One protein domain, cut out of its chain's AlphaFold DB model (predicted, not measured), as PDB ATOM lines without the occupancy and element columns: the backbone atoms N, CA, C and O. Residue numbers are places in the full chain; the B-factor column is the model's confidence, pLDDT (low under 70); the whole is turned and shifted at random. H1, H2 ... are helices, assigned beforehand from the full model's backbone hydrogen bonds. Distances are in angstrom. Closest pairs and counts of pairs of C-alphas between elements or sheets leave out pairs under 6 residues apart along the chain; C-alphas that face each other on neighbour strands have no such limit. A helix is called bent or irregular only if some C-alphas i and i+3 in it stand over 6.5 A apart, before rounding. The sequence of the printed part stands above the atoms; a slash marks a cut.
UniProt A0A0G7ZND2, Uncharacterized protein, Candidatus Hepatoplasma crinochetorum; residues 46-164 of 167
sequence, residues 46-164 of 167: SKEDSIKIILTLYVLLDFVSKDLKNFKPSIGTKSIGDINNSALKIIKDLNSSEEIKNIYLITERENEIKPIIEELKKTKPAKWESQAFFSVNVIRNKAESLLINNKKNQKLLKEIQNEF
ATOM      1  N   SER A  46     206.706 336.573 352.304       87.38
ATOM      2  CA  SER A  46     205.829 335.410 352.160       87.38
ATOM      3  C   SER A  46     204.366 335.803 351.843       87.38
ATOM      4  O   SER A  46     203.622 335.018 351.255       87.38
ATOM      5  N   LYS A  47     203.923 337.030 352.183       89.88
ATOM      6  CA  LYS A  47     202.562 337.512 351.885       89.88
ATOM      7  C   LYS A  47     202.449 337.882 350.418       89.88
ATOM      8  O   LYS A  47     201.465 337.541 349.771       89.88
ATOM      9  N   GLU A  48     203.436 338.625 349.931       92.94
ATOM     10  CA  GLU A  48     203.519 339.028 348.531       92.94
ATOM     11  C   GLU A  48     203.680 337.791 347.638       92.94
ATOM     12  O   GLU A  48     202.956 337.669 346.651       92.94
ATOM     13  N   ASP A  49     204.494 336.824 348.065       93.62
ATOM     14  CA  ASP A  49     204.650 335.529 347.396       93.62
ATOM     15  C   ASP A  49     203.331 334.744 347.375       93.62
ATOM     16  O   ASP A  49     202.923 334.256 346.323       93.62
ATOM     17  N   SER A  50     202.592 334.694 348.491       93.75
ATOM     18  CA  SER A  50     201.274 334.030 348.541       93.75
ATOM     19  C   SER A  50     200.288 334.640 347.542       93.75
ATOM     20  O   SER A  50     199.593 333.917 346.831       93.75
ATOM     21  N   ILE A  51     200.250 335.973 347.449       95.06
ATOM     22  CA  ILE A  51     199.407 336.687 346.478       95.06
ATOM     23  C   ILE A  51     199.823 336.317 345.054       95.06
ATOM     24  O   ILE A  51     198.964 335.986 344.237       95.06
ATOM     25  N   LYS A  52     201.127 336.341 344.757       95.19
ATOM     26  CA  LYS A  52     201.654 336.002 343.432       95.19
ATOM     27  C   LYS A  52     201.279 334.573 343.037       95.19
ATOM     28  O   LYS A  52     200.763 334.369 341.940       95.19
ATOM     29  N   ILE A  53     201.461 333.603 343.935       95.75
ATOM     30  CA  ILE A  53     201.102 332.197 343.702       95.75
ATOM     31  C   ILE A  53     199.599 332.040 343.456       95.75
ATOM     32  O   ILE A  53     199.220 331.421 342.464       95.75
ATOM     33  N   ILE A  54     198.738 332.639 344.285       96.88
ATOM     34  CA  ILE A  54     197.281 332.571 344.093       96.88
ATOM     35  C   ILE A  54     196.867 333.154 342.740       96.88
ATOM     36  O   ILE A  54     196.097 332.522 342.017       96.88
ATOM     37  N   LEU A  55     197.397 334.320 342.358       96.50
ATOM     38  CA  LEU A  55     197.091 334.923 341.058       96.50
ATOM     39  C   LEU A  55     197.625 334.083 339.892       96.50
ATOM     40  O   LEU A  55     196.968 333.984 338.860       96.50
ATOM     41  N   THR A  56     198.772 333.428 340.061       96.06
ATOM     42  CA  THR A  56     199.341 332.548 339.032       96.06
ATOM     43  C   THR A  56     198.492 331.294 338.843       96.06
ATOM     44  O   THR A  56     198.180 330.920 337.714       96.06
ATOM     45  N   LEU A  57     198.049 330.674 339.941       96.69
ATOM     46  CA  LEU A  57     197.117 329.549 339.905       96.69
ATOM     47  C   LEU A  57     195.778 329.954 339.282       96.69
ATOM     48  O   LEU A  57     195.227 329.208 338.481       96.69
ATOM     49  N   TYR A  58     195.276 331.147 339.596       97.19
ATOM     50  CA  TYR A  58     194.052 331.673 338.997       97.19
ATOM     51  C   TYR A  58     194.165 331.809 337.471       97.19
ATOM     52  O   TYR A  58     193.285 331.348 336.746       97.19
ATOM     53  N   VAL A  59     195.277 332.363 336.979       96.25
ATOM     54  CA  VAL A  59     195.561 332.462 335.539       96.25
ATOM     55  C   VAL A  59     195.657 331.075 334.899       96.25
ATOM     56  O   VAL A  59     195.050 330.842 333.855       96.25
ATOM     57  N   LEU A  60     196.345 330.127 335.542       96.12
ATOM     58  CA  LEU A  60     196.438 328.746 335.062       96.12
ATOM     59  C   LEU A  60     195.059 328.088 334.915       96.12
ATOM     60  O   LEU A  60     194.786 327.450 333.898       96.12
ATOM     61  N   LEU A  61     194.194 328.241 335.921       96.06
ATOM     62  CA  LEU A  61     192.835 327.698 335.902       96.06
ATOM     63  C   LEU A  61     192.006 328.291 334.758       96.06
ATOM     64  O   LEU A  61     191.280 327.555 334.091       96.06
ATOM     65  N   ASP A  62     192.123 329.597 334.515       94.44
ATOM     66  CA  ASP A  62     191.432 330.271 333.413       94.44
ATOM     67  C   ASP A  62     191.902 329.748 332.044       94.44
ATOM     68  O   ASP A  62     191.074 329.397 331.200       94.44
ATOM     69  N   PHE A  63     193.216 329.593 331.842       93.12
ATOM     70  CA  PHE A  63     193.768 329.003 330.617       93.12
ATOM     71  C   PHE A  63     193.294 327.568 330.392       93.12
ATOM     72  O   PHE A  63     192.795 327.253 329.313       93.12
ATOM     73  N   VAL A  64     193.380 326.709 331.411       93.81
ATOM     74  CA  VAL A  64     192.920 325.315 331.312       93.81
ATOM     75  C   VAL A  64     191.424 325.255 331.003       93.81
ATOM     76  O   VAL A  64     191.007 324.497 330.131       93.81
ATOM     77  N   SER A  65     190.605 326.076 331.670       93.00
ATOM     78  CA  SER A  65     189.159 326.130 331.425       93.00
ATOM     79  C   SER A  65     188.845 326.556 329.987       93.00
ATOM     80  O   SER A  65     187.982 325.961 329.340       93.00
ATOM     81  N   LYS A  66     189.566 327.552 329.455       91.38
ATOM     82  CA  LYS A  66     189.425 328.015 328.065       91.38
ATOM     83  C   LYS A  66     189.843 326.949 327.056       91.38
ATOM     84  O   LYS A  66     189.088 326.691 326.121       91.38
ATOM     85  N   ASP A  67     190.991 326.309 327.259       89.88
ATOM     86  CA  ASP A  67     191.486 325.257 326.368       89.88
ATOM     87  C   ASP A  67     190.526 324.064 326.323       89.88
ATOM     88  O   ASP A  67     190.213 323.571 325.243       89.88
ATOM     89  N   LEU A  68     189.988 323.639 327.471       91.12
ATOM     90  CA  LEU A  68     189.020 322.540 327.536       91.12
ATOM     91  C   LEU A  68     187.676 322.898 326.891       91.12
ATOM     92  O   LEU A  68     187.097 322.061 326.204       91.12
ATOM     93  N   LYS A  69     187.181 324.130 327.076       89.88
ATOM     94  CA  LYS A  69     185.932 324.599 326.441       89.88
ATOM     95  C   LYS A  69     186.048 324.685 324.921       89.88
ATOM     96  O   LYS A  69     185.080 324.406 324.220       89.88
ATOM     97  N   ASN A  70     187.220 325.068 324.423       87.12
ATOM     98  CA  ASN A  70     187.487 325.208 322.992       87.12
ATOM     99  C   ASN A  70     188.041 323.925 322.354       87.12
ATOM    100  O   ASN A  70     188.282 323.901 321.145       87.12
ATOM    101  N   PHE A  71     188.251 322.868 323.141       86.06
ATOM    102  CA  PHE A  71     188.819 321.620 322.660       86.06
ATOM    103  C   PHE A  71     187.881 320.953 321.649       86.06
ATOM    104  O   PHE A  71     186.749 320.581 321.962       86.06
ATOM    105  N   LYS A  72     188.382 320.760 320.427       80.50
ATOM    106  CA  LYS A  72     187.737 319.958 319.386       80.50
ATOM    107  C   LYS A  72     188.650 318.778 319.056       80.50
ATOM    108  O   LYS A  72     189.808 319.019 318.715       80.50
ATOM    109  N   PRO A  73     188.169 317.525 319.139       75.50
ATOM    110  CA  PRO A  73     188.964 316.371 318.742       75.50
ATOM    111  C   PRO A  73     189.389 316.517 317.280       75.50
ATOM    112  O   PRO A  73     188.546 316.580 316.387       75.50
ATOM    113  N   SER A  74     190.692 316.609 317.035       72.94
ATOM    114  CA  SER A  74     191.240 316.711 315.687       72.94
ATOM    115  C   SER A  74     192.624 316.064 315.637       72.94
ATOM    116  O   SER A  74     193.374 316.083 316.618       72.94
ATOM    117  N   ILE A  75     192.944 315.445 314.504       59.62
ATOM    118  CA  ILE A  75     194.240 314.811 314.266       59.62
ATOM    119  C   ILE A  75     195.233 315.928 313.922       59.62
ATOM    120  O   ILE A  75     195.090 316.574 312.889       59.62
ATOM    121  N   GLY A  76     196.219 316.166 314.792       59.56
ATOM    122  CA  GLY A  76     197.272 317.173 314.587       59.56
ATOM    123  C   GLY A  76     197.144 318.459 315.414       59.56
ATOM    124  O   GLY A  76     198.015 319.318 315.314       59.56
ATOM    125  N   THR A  77     196.112 318.601 316.254       73.94
ATOM    126  CA  THR A  77     195.998 319.707 317.227       73.94
ATOM    127  C   THR A  77     196.335 319.270 318.654       73.94
ATOM    128  O   THR A  77     196.378 318.077 318.952       73.94
ATOM    129  N   LYS A  78     196.521 320.254 319.549       78.81
ATOM    130  CA  LYS A  78     196.724 320.075 320.997       78.81
ATOM    131  C   LYS A  78     195.696 319.096 321.575       78.81
ATOM    132  O   LYS A  78     194.494 319.310 321.430       78.81
ATOM    133  N   SER A  79     196.164 318.024 322.208       88.44
ATOM    134  CA  SER A  79     195.335 316.986 322.826       88.44
ATOM    135  C   SER A  79     194.966 317.332 324.275       88.44
ATOM    136  O   SER A  79     195.613 318.153 324.927       88.44
ATOM    137  N   ILE A  80     193.968 316.642 324.844       89.19
ATOM    138  CA  ILE A  80     193.691 316.707 326.295       89.19
ATOM    139  C   ILE A  80     194.922 316.268 327.108       89.19
ATOM    140  O   ILE A  80     195.150 316.766 328.212       89.19
ATOM    141  N   GLY A  81     195.720 315.335 326.577       89.88
ATOM    142  CA  GLY A  81     196.993 314.935 327.174       89.88
ATOM    143  C   GLY A  81     197.957 316.113 327.286       89.88
ATOM    144  O   GLY A  81     198.508 316.339 328.360       89.88
ATOM    145  N   ASP A  82     198.073 316.912 326.227       90.38
ATOM    146  CA  ASP A  82     198.944 318.090 326.189       90.38
ATOM    147  C   ASP A  82     198.470 319.172 327.163       90.38
ATOM    148  O   ASP A  82     199.267 319.678 327.945       90.38
ATOM    149  N   ILE A  83     197.160 319.453 327.213       91.06
ATOM    150  CA  ILE A  83     196.567 320.384 328.193       91.06
ATOM    151  C   ILE A  83     196.907 319.949 329.627       91.06
ATOM    152  O   ILE A  83     197.351 320.760 330.445       91.06
ATOM    153  N   ASN A  84     196.729 318.657 329.932       93.75
ATOM    154  CA  ASN A  84     197.047 318.112 331.249       93.75
ATOM    155  C   ASN A  84     198.544 318.234 331.566       93.75
ATOM    156  O   ASN A  84     198.910 318.645 332.666       93.75
ATOM    157  N   ASN A  85     199.408 317.890 330.614       93.12
ATOM    158  CA  ASN A  85     200.853 317.894 330.807       93.12
ATOM    159  C   ASN A  85     201.398 319.317 330.984       93.12
ATOM    160  O   ASN A  85     202.152 319.551 331.930       93.12
ATOM    161  N   SER A  86     200.987 320.274 330.145       92.25
ATOM    162  CA  SER A  86     201.421 321.675 330.249       92.25
ATOM    163  C   SER A  86     200.988 322.297 331.577       92.25
ATOM    164  O   SER A  86     201.792 322.939 332.252       92.25
ATOM    165  N   ALA A  87     199.753 322.046 332.023       94.00
ATOM    166  CA  ALA A  87     199.279 322.566 333.303       94.00
ATOM    167  C   ALA A  87     199.972 321.909 334.513       94.00
ATOM    168  O   ALA A  87     200.379 322.613 335.437       94.00
ATOM    169  N   LEU A  88     200.178 320.587 334.503       95.06
ATOM    170  CA  LEU A  88     200.913 319.904 335.577       95.06
ATOM    171  C   LEU A  88     202.387 320.313 335.633       95.06
ATOM    172  O   LEU A  88     202.950 320.394 336.725       95.06
ATOM    173  N   LYS A  89     203.008 320.602 334.483       94.38
ATOM    174  CA  LYS A  89     204.364 321.153 334.431       94.38
ATOM    175  C   LYS A  89     204.430 322.491 335.164       94.38
ATOM    176  O   LYS A  89     205.270 322.643 336.041       94.38
ATOM    177  N   ILE A  90     203.491 323.400 334.900       94.00
ATOM    178  CA  ILE A  90     203.431 324.696 335.590       94.00
ATOM    179  C   ILE A  90     203.222 324.515 337.098       94.00
ATOM    180  O   ILE A  90     203.910 325.158 337.884       94.00
ATOM    181  N   ILE A  91     202.337 323.608 337.527       94.88
ATOM    182  CA  ILE A  91     202.168 323.294 338.959       94.88
ATOM    183  C   ILE A  91     203.474 322.771 339.575       94.88
ATOM    184  O   ILE A  91     203.827 323.149 340.693       94.88
ATOM    185  N   LYS A  92     204.212 321.913 338.863       94.19
ATOM    186  CA  LYS A  92     205.496 321.372 339.327       94.19
ATOM    187  C   LYS A  92     206.572 322.456 339.435       94.19
ATOM    188  O   LYS A  92     207.306 322.475 340.428       94.19
ATOM    189  N   ASP A  93     206.640 323.344 338.450       93.06
ATOM    190  CA  ASP A  93     207.575 324.468 338.419       93.06
ATOM    191  C   ASP A  93     207.255 325.452 339.556       93.06
ATOM    192  O   ASP A  93     208.146 325.821 340.320       93.06
ATOM    193  N   LEU A  94     205.970 325.765 339.770       93.62
ATOM    194  CA  LEU A  94     205.504 326.562 340.908       93.62
ATOM    195  C   LEU A  94     205.878 325.921 342.242       93.62
ATOM    196  O   LEU A  94     206.452 326.591 343.093       93.62
ATOM    197  N   ASN A  95     205.625 324.626 342.427       93.00
ATOM    198  CA  ASN A  95     205.945 323.929 343.676       93.00
ATOM    199  C   ASN A  95     207.456 323.900 343.989       93.00
ATOM    200  O   ASN A  95     207.841 323.662 345.130       93.00
ATOM    201  N   SER A  96     208.306 324.124 342.983       92.69
ATOM    202  CA  SER A  96     209.768 324.178 343.130       92.69
ATOM    203  C   SER A  96     210.312 325.615 343.194       92.69
ATOM    204  O   SER A  96     211.520 325.803 343.357       92.69
ATOM    205  N   SER A  97     209.438 326.617 343.056       93.44
ATOM    206  CA  SER A  97     209.789 328.037 343.038       93.44
ATOM    207  C   SER A  97     210.275 328.541 344.396       93.44
ATOM    208  O   SER A  97     209.974 327.966 345.447       93.44
ATOM    209  N   GLU A  98     211.030 329.636 344.376       92.25
ATOM    210  CA  GLU A  98     211.518 330.273 345.600       92.25
ATOM    211  C   GLU A  98     210.361 330.864 346.417       92.25
ATOM    212  O   GLU A  98     210.352 330.781 347.644       92.25
ATOM    213  N   GLU A  99     209.331 331.362 345.736       92.94
ATOM    214  CA  GLU A  99     208.109 331.881 346.337       92.94
ATOM    215  C   GLU A  99     207.417 330.829 347.214       92.94
ATOM    216  O   GLU A  99     207.040 331.118 348.349       92.94
ATOM    217  N   ILE A 100     207.299 329.583 346.740       92.50
ATOM    218  CA  ILE A 100     206.725 328.493 347.544       92.50
ATOM    219  C   ILE A 100     207.598 328.157 348.752       92.50
ATOM    220  O   ILE A 100     207.061 327.945 349.842       92.50
ATOM    221  N   LYS A 101     208.927 328.164 348.606       90.75
ATOM    222  CA  LYS A 101     209.822 327.939 349.751       90.75
ATOM    223  C   LYS A 101     209.617 329.008 350.822       90.75
ATOM    224  O   LYS A 101     209.455 328.656 351.986       90.75
ATOM    225  N   ASN A 102     209.535 330.281 350.435       89.38
ATOM    226  CA  ASN A 102     209.279 331.393 351.354       89.38
ATOM    227  C   ASN A 102     207.909 331.292 352.037       89.38
ATOM    228  O   ASN A 102     207.765 331.634 353.213       89.38
ATOM    229  N   ILE A 103     206.890 330.819 351.318       92.06
ATOM    230  CA  ILE A 103     205.561 330.557 351.881       92.06
ATOM    231  C   ILE A 103     205.645 329.472 352.956       92.06
ATOM    232  O   ILE A 103     205.103 329.663 354.043       92.06
ATOM    233  N   TYR A 104     206.369 328.382 352.692       91.00
ATOM    234  CA  TYR A 104     206.480 327.237 353.603       91.00
ATOM    235  C   TYR A 104     207.334 327.505 354.851       91.00
ATOM    236  O   TYR A 104     207.270 326.740 355.806       91.00
ATOM    237  N   LEU A 105     208.073 328.617 354.906       87.06
ATOM    238  CA  LEU A 105     208.712 329.073 356.148       87.06
ATOM    239  C   LEU A 105     207.697 329.562 357.200       87.06
ATOM    240  O   LEU A 105     208.050 329.696 358.371       87.06
ATOM    241  N   ILE A 106     206.456 329.856 356.793       87.69
ATOM    242  CA  ILE A 106     205.390 330.371 357.657       87.69
ATOM    243  C   ILE A 106     204.253 329.349 357.709       87.69
ATOM    244  O   ILE A 106     203.490 329.205 356.752       87.69
ATOM    245  N   THR A 107     204.109 328.667 358.847       86.12
ATOM    246  CA  THR A 107     203.175 327.543 359.027       86.12
ATOM    247  C   THR A 107     201.734 327.884 358.653       86.12
ATOM    248  O   THR A 107     201.068 327.089 357.994       86.12
ATOM    249  N   GLU A 108     201.234 329.069 359.017       87.88
ATOM    250  CA  GLU A 108     199.856 329.458 358.702       87.88
ATOM    251  C   GLU A 108     199.601 329.505 357.189       87.88
ATOM    252  O   GLU A 108     198.522 329.133 356.732       87.88
ATOM    253  N   ARG A 109     200.601 329.917 356.404       89.31
ATOM    254  CA  ARG A 109     200.490 330.026 354.944       89.31
ATOM    255  C   ARG A 109     200.813 328.734 354.229       89.31
ATOM    256  O   ARG A 109     200.198 328.439 353.208       89.31
ATOM    257  N   GLU A 110     201.735 327.944 354.771       91.00
ATOM    258  CA  GLU A 110     201.935 326.571 354.323       91.00
ATOM    259  C   GLU A 110     200.604 325.814 354.357       91.00
ATOM    260  O   GLU A 110     200.185 325.263 353.341       91.00
ATOM    261  N   ASN A 111     199.900 325.871 355.490       90.75
ATOM    262  CA  ASN A 111     198.606 325.217 355.671       90.75
ATOM    263  C   ASN A 111     197.525 325.743 354.715       90.75
ATOM    264  O   ASN A 111     196.573 325.031 354.406       90.75
ATOM    265  N   GLU A 112     197.669 326.977 354.233       90.31
ATOM    266  CA  GLU A 112     196.741 327.599 353.293       90.31
ATOM    267  C   GLU A 112     196.996 327.177 351.836       90.31
ATOM    268  O   GLU A 112     196.046 326.940 351.091       90.31
ATOM    269  N   ILE A 113     198.263 327.101 351.417       93.75
ATOM    270  CA  ILE A 113     198.655 326.944 350.005       93.75
ATOM    271  C   ILE A 113     199.024 325.500 349.654       93.75
ATOM    272  O   ILE A 113     198.658 325.008 348.583       93.75
ATOM    273  N   LYS A 114     199.728 324.794 350.542       94.25
ATOM    274  CA  LYS A 114     200.246 323.446 350.277       94.25
ATOM    275  C   LYS A 114     199.146 322.431 349.946       94.25
ATOM    276  O   LYS A 114     199.324 321.703 348.969       94.25
ATOM    277  N   PRO A 115     198.004 322.378 350.667       94.69
ATOM    278  CA  PRO A 115     196.939 321.430 350.337       94.69
ATOM    279  C   PRO A 115     196.362 321.661 348.937       94.69
ATOM    280  O   PRO A 115     196.109 320.699 348.218       94.69
ATOM    281  N   ILE A 116     196.235 322.929 348.532       95.50
ATOM    282  CA  ILE A 116     195.710 323.327 347.221       95.50
ATOM    283  C   ILE A 116     196.633 322.830 346.105       95.50
ATOM    284  O   ILE A 116     196.185 322.194 345.152       95.50
ATOM    285  N   ILE A 117     197.939 323.084 346.229       95.06
ATOM    286  CA  ILE A 117     198.928 322.656 345.230       95.06
ATOM    287  C   ILE A 117     198.981 321.129 345.135       95.06
ATOM    288  O   ILE A 117     199.008 320.581 344.032       95.06
ATOM    289  N   GLU A 118     198.963 320.434 346.272       95.06
ATOM    290  CA  GLU A 118     198.987 318.972 346.305       95.06
ATOM    291  C   GLU A 118     197.723 318.348 345.692       95.06
ATOM    292  O   GLU A 118     197.822 317.349 344.978       95.06
ATOM    293  N   GLU A 119     196.545 318.941 345.903       95.44
ATOM    294  CA  GLU A 119     195.298 318.486 345.280       95.44
ATOM    295  C   GLU A 119     195.313 318.689 343.755       95.44
ATOM    296  O   GLU A 119     195.016 317.757 342.997       95.44
ATOM    297  N   LEU A 120     195.731 319.873 343.289       95.44
ATOM    298  CA  LEU A 120     195.834 320.176 341.857       95.44
ATOM    299  C   LEU A 120     196.875 319.304 341.149       95.44
ATOM    300  O   LEU A 120     196.673 318.917 340.002       95.44
ATOM    301  N   LYS A 121     197.969 318.951 341.827       94.75
ATOM    302  CA  LYS A 121     199.024 318.079 341.292       94.75
ATOM    303  C   LYS A 121     198.576 316.623 341.143       94.75
ATOM    304  O   LYS A 121     199.003 315.946 340.209       94.75
ATOM    305  N   LYS A 122     197.742 316.127 342.063       94.62
ATOM    306  CA  LYS A 122     197.216 314.748 342.040       94.62
ATOM    307  C   LYS A 122     196.065 314.580 341.052       94.62
ATOM    308  O   LYS A 122     195.846 313.484 340.534       94.62
ATOM    309  N   THR A 123     195.339 315.658 340.784       95.00
ATOM    310  CA  THR A 123     194.164 315.648 339.918       95.00
ATOM    311  C   THR A 123     194.546 316.046 338.500       95.00
ATOM    312  O   THR A 123     195.226 317.045 338.286       95.00
ATOM    313  N   LYS A 124     194.082 315.293 337.496       94.81
ATOM    314  CA  LYS A 124     194.294 315.688 336.095       94.81
ATOM    315  C   LYS A 124     193.626 317.049 335.841       94.81
ATOM    316  O   LYS A 124     192.451 317.171 336.183       94.81
ATOM    317  N   PRO A 125     194.297 318.018 335.193       94.62
ATOM    318  CA  PRO A 125     193.735 319.344 334.927       94.62
ATOM    319  C   PRO A 125     192.354 319.350 334.266       94.62
ATOM    320  O   PRO A 125     191.470 320.094 334.680       94.62
ATOM    321  N   ALA A 126     192.107 318.420 333.340       93.81
ATOM    322  CA  ALA A 126     190.797 318.195 332.720       93.81
ATOM    323  C   ALA A 126     189.660 317.849 333.707       93.81
ATOM    324  O   ALA A 126     188.489 317.879 333.338       93.81
ATOM    325  N   LYS A 127     189.995 317.485 334.947       95.31
ATOM    326  CA  LYS A 127     189.066 317.110 336.016       95.31
ATOM    327  C   LYS A 127     189.105 318.063 337.209       95.31
ATOM    328  O   LYS A 127     188.434 317.786 338.196       95.31
ATOM    329  N   TRP A 128     189.856 319.166 337.166       96.00
ATOM    330  CA  TRP A 128     189.946 320.077 338.316       96.00
ATOM    331  C   TRP A 128     188.588 320.638 338.740       96.00
ATOM    332  O   TRP A 128     188.281 320.635 339.926       96.00
ATOM    333  N   GLU A 129     187.741 321.018 337.784       93.50
ATOM    334  CA  GLU A 129     186.404 321.566 338.063       93.50
ATOM    335  C   GLU A 129     185.468 320.573 338.772       93.50
ATOM    336  O   GLU A 129     184.512 320.993 339.412       93.50
ATOM    337  N   SER A 130     185.714 319.262 338.665       93.62
ATOM    338  CA  SER A 130     184.850 318.229 339.254       93.62
ATOM    339  C   SER A 130     185.482 317.497 340.435       93.62
ATOM    340  O   SER A 130     184.789 317.184 341.396       93.62
ATOM    341  N   GLN A 131     186.787 317.220 340.383       94.44
ATOM    342  CA  GLN A 131     187.509 316.425 341.383       94.44
ATOM    343  C   GLN A 131     188.371 317.263 342.333       94.44
ATOM    344  O   GLN A 131     188.665 316.785 343.419       94.44
ATOM    345  N   ALA A 132     188.737 318.493 341.951       94.75
ATOM    346  CA  ALA A 132     189.466 319.450 342.793       94.75
ATOM    347  C   ALA A 132     188.659 320.746 343.019       94.75
ATOM    348  O   ALA A 132     189.216 321.833 343.195       94.75
ATOM    349  N   PHE A 133     187.328 320.633 342.972       94.00
ATOM    350  CA  PHE A 133     186.387 321.757 342.947       94.00
ATOM    351  C   PHE A 133     186.588 322.733 344.111       94.00
ATOM    352  O   PHE A 133     186.548 323.949 343.923       94.00
ATOM    353  N   PHE A 134     186.842 322.211 345.315       94.38
ATOM    354  CA  PHE A 134     187.057 323.045 346.494       94.38
ATOM    355  C   PHE A 134     188.299 323.928 346.334       94.38
ATOM    356  O   PHE A 134     188.195 325.150 346.446       94.38
ATOM    357  N   SER A 135     189.446 323.338 345.992       95.44
ATOM    358  CA  SER A 135     190.688 324.079 345.743       95.44
ATOM    359  C   SER A 135     190.551 325.104 344.623       95.44
ATOM    360  O   SER A 135     190.985 326.246 344.775       95.44
ATOM    361  N   VAL A 136     189.885 324.734 343.526       96.75
ATOM    362  CA  VAL A 136     189.596 325.645 342.411       96.75
ATOM    363  C   VAL A 136     188.798 326.863 342.884       96.75
ATOM    364  O   VAL A 136     189.172 328.000 342.588       96.75
ATOM    365  N   ASN A 137     187.735 326.657 343.662       96.56
ATOM    366  CA  ASN A 137     186.917 327.759 344.169       96.56
ATOM    367  C   ASN A 137     187.645 328.614 345.200       96.56
ATOM    368  O   ASN A 137     187.503 329.834 345.186       96.56
ATOM    369  N   VAL A 138     188.453 328.007 346.071       96.12
ATOM    370  CA  VAL A 138     189.283 328.760 347.019       96.12
ATOM    371  C   VAL A 138     190.240 329.685 346.269       96.12
ATOM    372  O   VAL A 138     190.352 330.855 346.636       96.12
ATOM    373  N   ILE A 139     190.888 329.203 345.203       97.19
ATOM    374  CA  ILE A 139     191.767 330.031 344.367       97.19
ATOM    375  C   ILE A 139     190.981 331.179 343.730       97.19
ATOM    376  O   ILE A 139     191.409 332.325 343.849       97.19
ATOM    377  N   ARG A 140     189.839 330.894 343.090       97.06
ATOM    378  CA  ARG A 140     189.000 331.913 342.432       97.06
ATOM    379  C   ARG A 140     188.546 332.992 343.405       97.06
ATOM    380  O   ARG A 140     188.856 334.159 343.198       97.06
ATOM    381  N   ASN A 141     187.922 332.595 344.511       96.88
ATOM    382  CA  ASN A 141     187.393 333.526 345.505       96.88
ATOM    383  C   ASN A 141     188.503 334.394 346.116       96.88
ATOM    384  O   ASN A 141     188.326 335.597 346.311       96.88
ATOM    385  N   LYS A 142     189.675 333.807 346.400       95.44
ATOM    386  CA  LYS A 142     190.825 334.568 346.908       95.44
ATOM    387  C   LYS A 142     191.386 335.513 345.859       95.44
ATOM    388  O   LYS A 142     191.658 336.662 346.186       95.44
ATOM    389  N   ALA A 143     191.557 335.059 344.620       96.31
ATOM    390  CA  ALA A 143     192.037 335.906 343.539       96.31
ATOM    391  C   ALA A 143     191.091 337.091 343.310       96.31
ATOM    392  O   ALA A 143     191.542 338.232 343.299       96.31
ATOM    393  N   GLU A 144     189.782 336.851 343.230       95.75
ATOM    394  CA  GLU A 144     188.770 337.903 343.109       95.75
ATOM    395  C   GLU A 144     188.846 338.888 344.279       95.75
ATOM    396  O   GLU A 144     189.001 340.090 344.059       95.75
ATOM    397  N   SER A 145     188.860 338.391 345.520       95.56
ATOM    398  CA  SER A 145     189.025 339.221 346.720       95.56
ATOM    399  C   SER A 145     190.295 340.079 346.679       95.56
ATOM    400  O   SER A 145     190.260 341.257 347.035       95.56
ATOM    401  N   LEU A 146     191.411 339.523 346.199       94.56
ATOM    402  CA  LEU A 146     192.684 340.233 346.066       94.56
ATOM    403  C   LEU A 146     192.661 341.304 344.970       94.56
ATOM    404  O   LEU A 146     193.454 342.245 345.045       94.56
ATOM    405  N   LEU A 147     191.808 341.170 343.957       94.06
ATOM    406  CA  LEU A 147     191.732 342.079 342.810       94.06
ATOM    407  C   LEU A 147     190.716 343.208 343.009       94.06
ATOM    408  O   LEU A 147     190.873 344.276 342.401       94.06
ATOM    409  N   ILE A 148     189.703 343.003 343.858       94.25
ATOM    410  CA  ILE A 148     188.686 344.012 344.172       94.25
ATOM    411  C   ILE A 148     189.365 345.271 344.717       94.25
ATOM    412  O   ILE A 148     190.012 345.265 345.762       94.25
ATOM    413  N   ASN A 149     189.214 346.371 343.977       83.88
ATOM    414  CA  ASN A 149     189.698 347.707 344.331       83.88
ATOM    415  C   ASN A 149     191.211 347.815 344.625       83.88
ATOM    416  O   ASN A 149     191.663 348.826 345.163       83.88
ATOM    417  N   ASN A 150     192.024 346.825 344.229       93.06
ATOM    418  CA  ASN A 150     193.468 346.822 344.459       93.06
ATOM    419  C   ASN A 150     194.259 346.956 343.149       93.06
ATOM    420  O   ASN A 150     194.592 345.973 342.484       93.06
ATOM    421  N   LYS A 151     194.629 348.197 342.805       94.19
ATOM    422  CA  LYS A 151     195.383 348.511 341.576       94.19
ATOM    423  C   LYS A 151     196.741 347.802 341.491       94.19
ATOM    424  O   LYS A 151     197.153 347.433 340.394       94.19
ATOM    425  N   LYS A 152     197.436 347.593 342.621       94.69
ATOM    426  CA  LYS A 152     198.734 346.888 342.649       94.69
ATOM    427  C   LYS A 152     198.554 345.437 342.205       94.69
ATOM    428  O   LYS A 152     199.273 344.979 341.324       94.69
ATOM    429  N   ASN A 153     197.559 344.749 342.762       94.50
ATOM    430  CA  ASN A 153     197.281 343.353 342.426       94.50
ATOM    431  C   ASN A 153     196.734 343.202 341.001       94.50
ATOM    432  O   ASN A 153     197.093 342.257 340.309       94.50
ATOM    433  N   GLN A 154     195.935 344.160 340.521       94.69
ATOM    434  CA  GLN A 154     195.487 344.188 339.124       94.69
ATOM    435  C   GLN A 154     196.654 344.349 338.142       94.69
ATOM    436  O   GLN A 154     196.666 343.711 337.092       94.69
ATOM    437  N   LYS A 155     197.644 345.190 338.471       95.69
ATOM    438  CA  LYS A 155     198.860 345.329 337.663       95.69
ATOM    439  C   LYS A 155     199.672 344.032 337.666       95.69
ATOM    440  O   LYS A 155     200.036 343.560 336.597       95.69
ATOM    441  N   LEU A 156     199.873 343.441 338.844       94.44
ATOM    442  CA  LEU A 156     200.571 342.164 338.991       94.44
ATOM    443  C   LEU A 156     199.893 341.046 338.187       94.44
ATOM    444  O   LEU A 156     200.574 340.281 337.519       94.44
ATOM    445  N   LEU A 157     198.558 340.970 338.194       95.38
ATOM    446  CA  LEU A 157     197.826 339.996 337.383       95.38
ATOM    447  C   LEU A 157     198.127 340.160 335.887       95.38
ATOM    448  O   LEU A 157     198.350 339.164 335.210       95.38
ATOM    449  N   LYS A 158     198.158 341.398 335.378       94.31
ATOM    450  CA  LYS A 158     198.504 341.669 333.972       94.31
ATOM    451  C   LYS A 158     199.941 341.264 333.650       94.31
ATOM    452  O   LYS A 158     200.186 340.698 332.593       94.31
ATOM    453  N   GLU A 159     200.878 341.549 334.553       94.12
ATOM    454  CA  GLU A 159     202.280 341.128 334.423       94.12
ATOM    455  C   GLU A 159     202.368 339.596 334.350       94.12
ATOM    456  O   GLU A 159     202.919 339.066 333.389       94.12
ATOM    457  N   ILE A 160     201.706 338.887 335.275       93.62
ATOM    458  CA  ILE A 160     201.617 337.421 335.261       93.62
ATOM    459  C   ILE A 160     201.025 336.934 333.938       93.62
ATOM    460  O   ILE A 160     201.628 336.081 333.308       93.62
ATOM    461  N   GLN A 161     199.889 337.476 333.488       92.50
ATOM    462  CA  GLN A 161     199.240 337.071 332.234       92.50
ATOM    463  C   GLN A 161     200.147 337.238 331.009       92.50
ATOM    464  O   GLN A 161     200.128 336.383 330.127       92.50
ATOM    465  N   ASN A 162     200.946 338.306 330.960       88.88
ATOM    466  CA  ASN A 162     201.879 338.560 329.860       88.88
ATOM    467  C   ASN A 162     203.083 337.608 329.884       88.88
ATOM    468  O   ASN A 162     203.586 337.214 328.833       88.88
ATOM    469  N   GLU A 163     203.561 337.247 331.075       85.31
ATOM    470  CA  GLU A 163     204.693 336.334 331.263       85.31
ATOM    471  C   GLU A 163     204.282 334.857 331.214       85.31
ATOM    472  O   GLU A 163     205.137 333.977 331.073       85.31
ATOM    473  N   PHE A 164     202.981 334.570 331.318       82.25
ATOM    474  CA  PHE A 164     202.447 333.219 331.403       82.25
ATOM    475  C   PHE A 164     202.616 332.473 330.075       82.25
ATOM    476  O   PHE A 164     201.776 332.521 329.178       82.25
TER     477      PHE A 164
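Overview. This is residues 46 to 164 of the 167 residues of an uncharacterized protein of Candidatus Hepatoplasma crinochetorum (UniProt A0A0G7ZND2). One long helix, H1, runs through the core; H2 and H4 run alongside it as a three-helix, up-and-down bundle, each running against the one before it in the chain. H6 crosses H1 steeply, and H7 folds back over H1 after it, while the short helices H3 and H5 pack near opposite ends of H1. The printed part has 119 residues with seven named helices, H1 to H7 in chain order, and no named strand; the class is all helix, and the helix packing is mostly crossed, with 2 at a shallow tilt of the 8 pairs of helices that touch other than only at the corner. It is compact, with a radius of gyration of the C-alphas of 14.5 A, yet elongated in outline, spanning 46 by 29 by 24 A.

Along the chain. Find C-alpha 46 at (205.829, 335.410, 352.160); from there H1, residues 46 to 69, runs 34.3 A to C-alpha 69 at (185.932, 324.599, 326.441). Read on to H2, residues 80 to 95, 22.5 A long, then to H3, residues 98 to 104. H4, residues 107 to 122, covers 22.1 A, with a kink of 27 degrees near residue 114; it is only just irregular, C-alphas 112 and 115 being 6.8 A apart. H5, residues 125 to 131, is irregular, with C-alphas 126 and 129 7.7 A apart. H6, residues 133 to 147, covers 21.0 A, and H7, residues 151 to 163, ends at C-alpha 163 at (204.693, 336.334, 331.263).

Arrangement. Start at the hub, H1, which touches five helices. H1 and H2 form a helical hairpin, running opposite ways at a shallow tilt of 1 degree; their closest C-alphas, of Val 64 and Ile 83, are 6.9 A apart. With residues 46 to 53 alone H1 touches H3, closest at the C-alphas of Ser 46 and Ile 103, 4.9 A. Look at Leu 55 next: its C-alpha is 5.7 A from that of Ala 143 in H6, at a steep tilt of 61 degrees, and 6.3 A from that of Leu 157 in H7, at a steep tilt of 54 degrees; these are the closest pairs. H1 and H5 only just touch, with 3 pairs of C-alphas within 8 A, the closest those of Leu 68 and Ala 126, 7.0 A. H2 touches H4 at a shallow tilt of 22 degrees, opposite ways, closest at the C-alphas of Leu 88 and Lys 121, 6.3 A. H4 and H7 are apart. In H1, H2, H3, H6 and H7 every O i to N i+4 pair is within hydrogen-bond range; in H4 10 of 12 are, and in H5 1 of 3, beside 2 of 4 O i to N i+3 pairs.

Size, cuts and confidence. The C-alphas of Ile 75 and Ile 106 are the two farthest apart, 47.4 A. The printed part has no cut, and no link is long. The mean pLDDT of the printed part is 91.9; look for low confidence at residues 75 to 76, under 70.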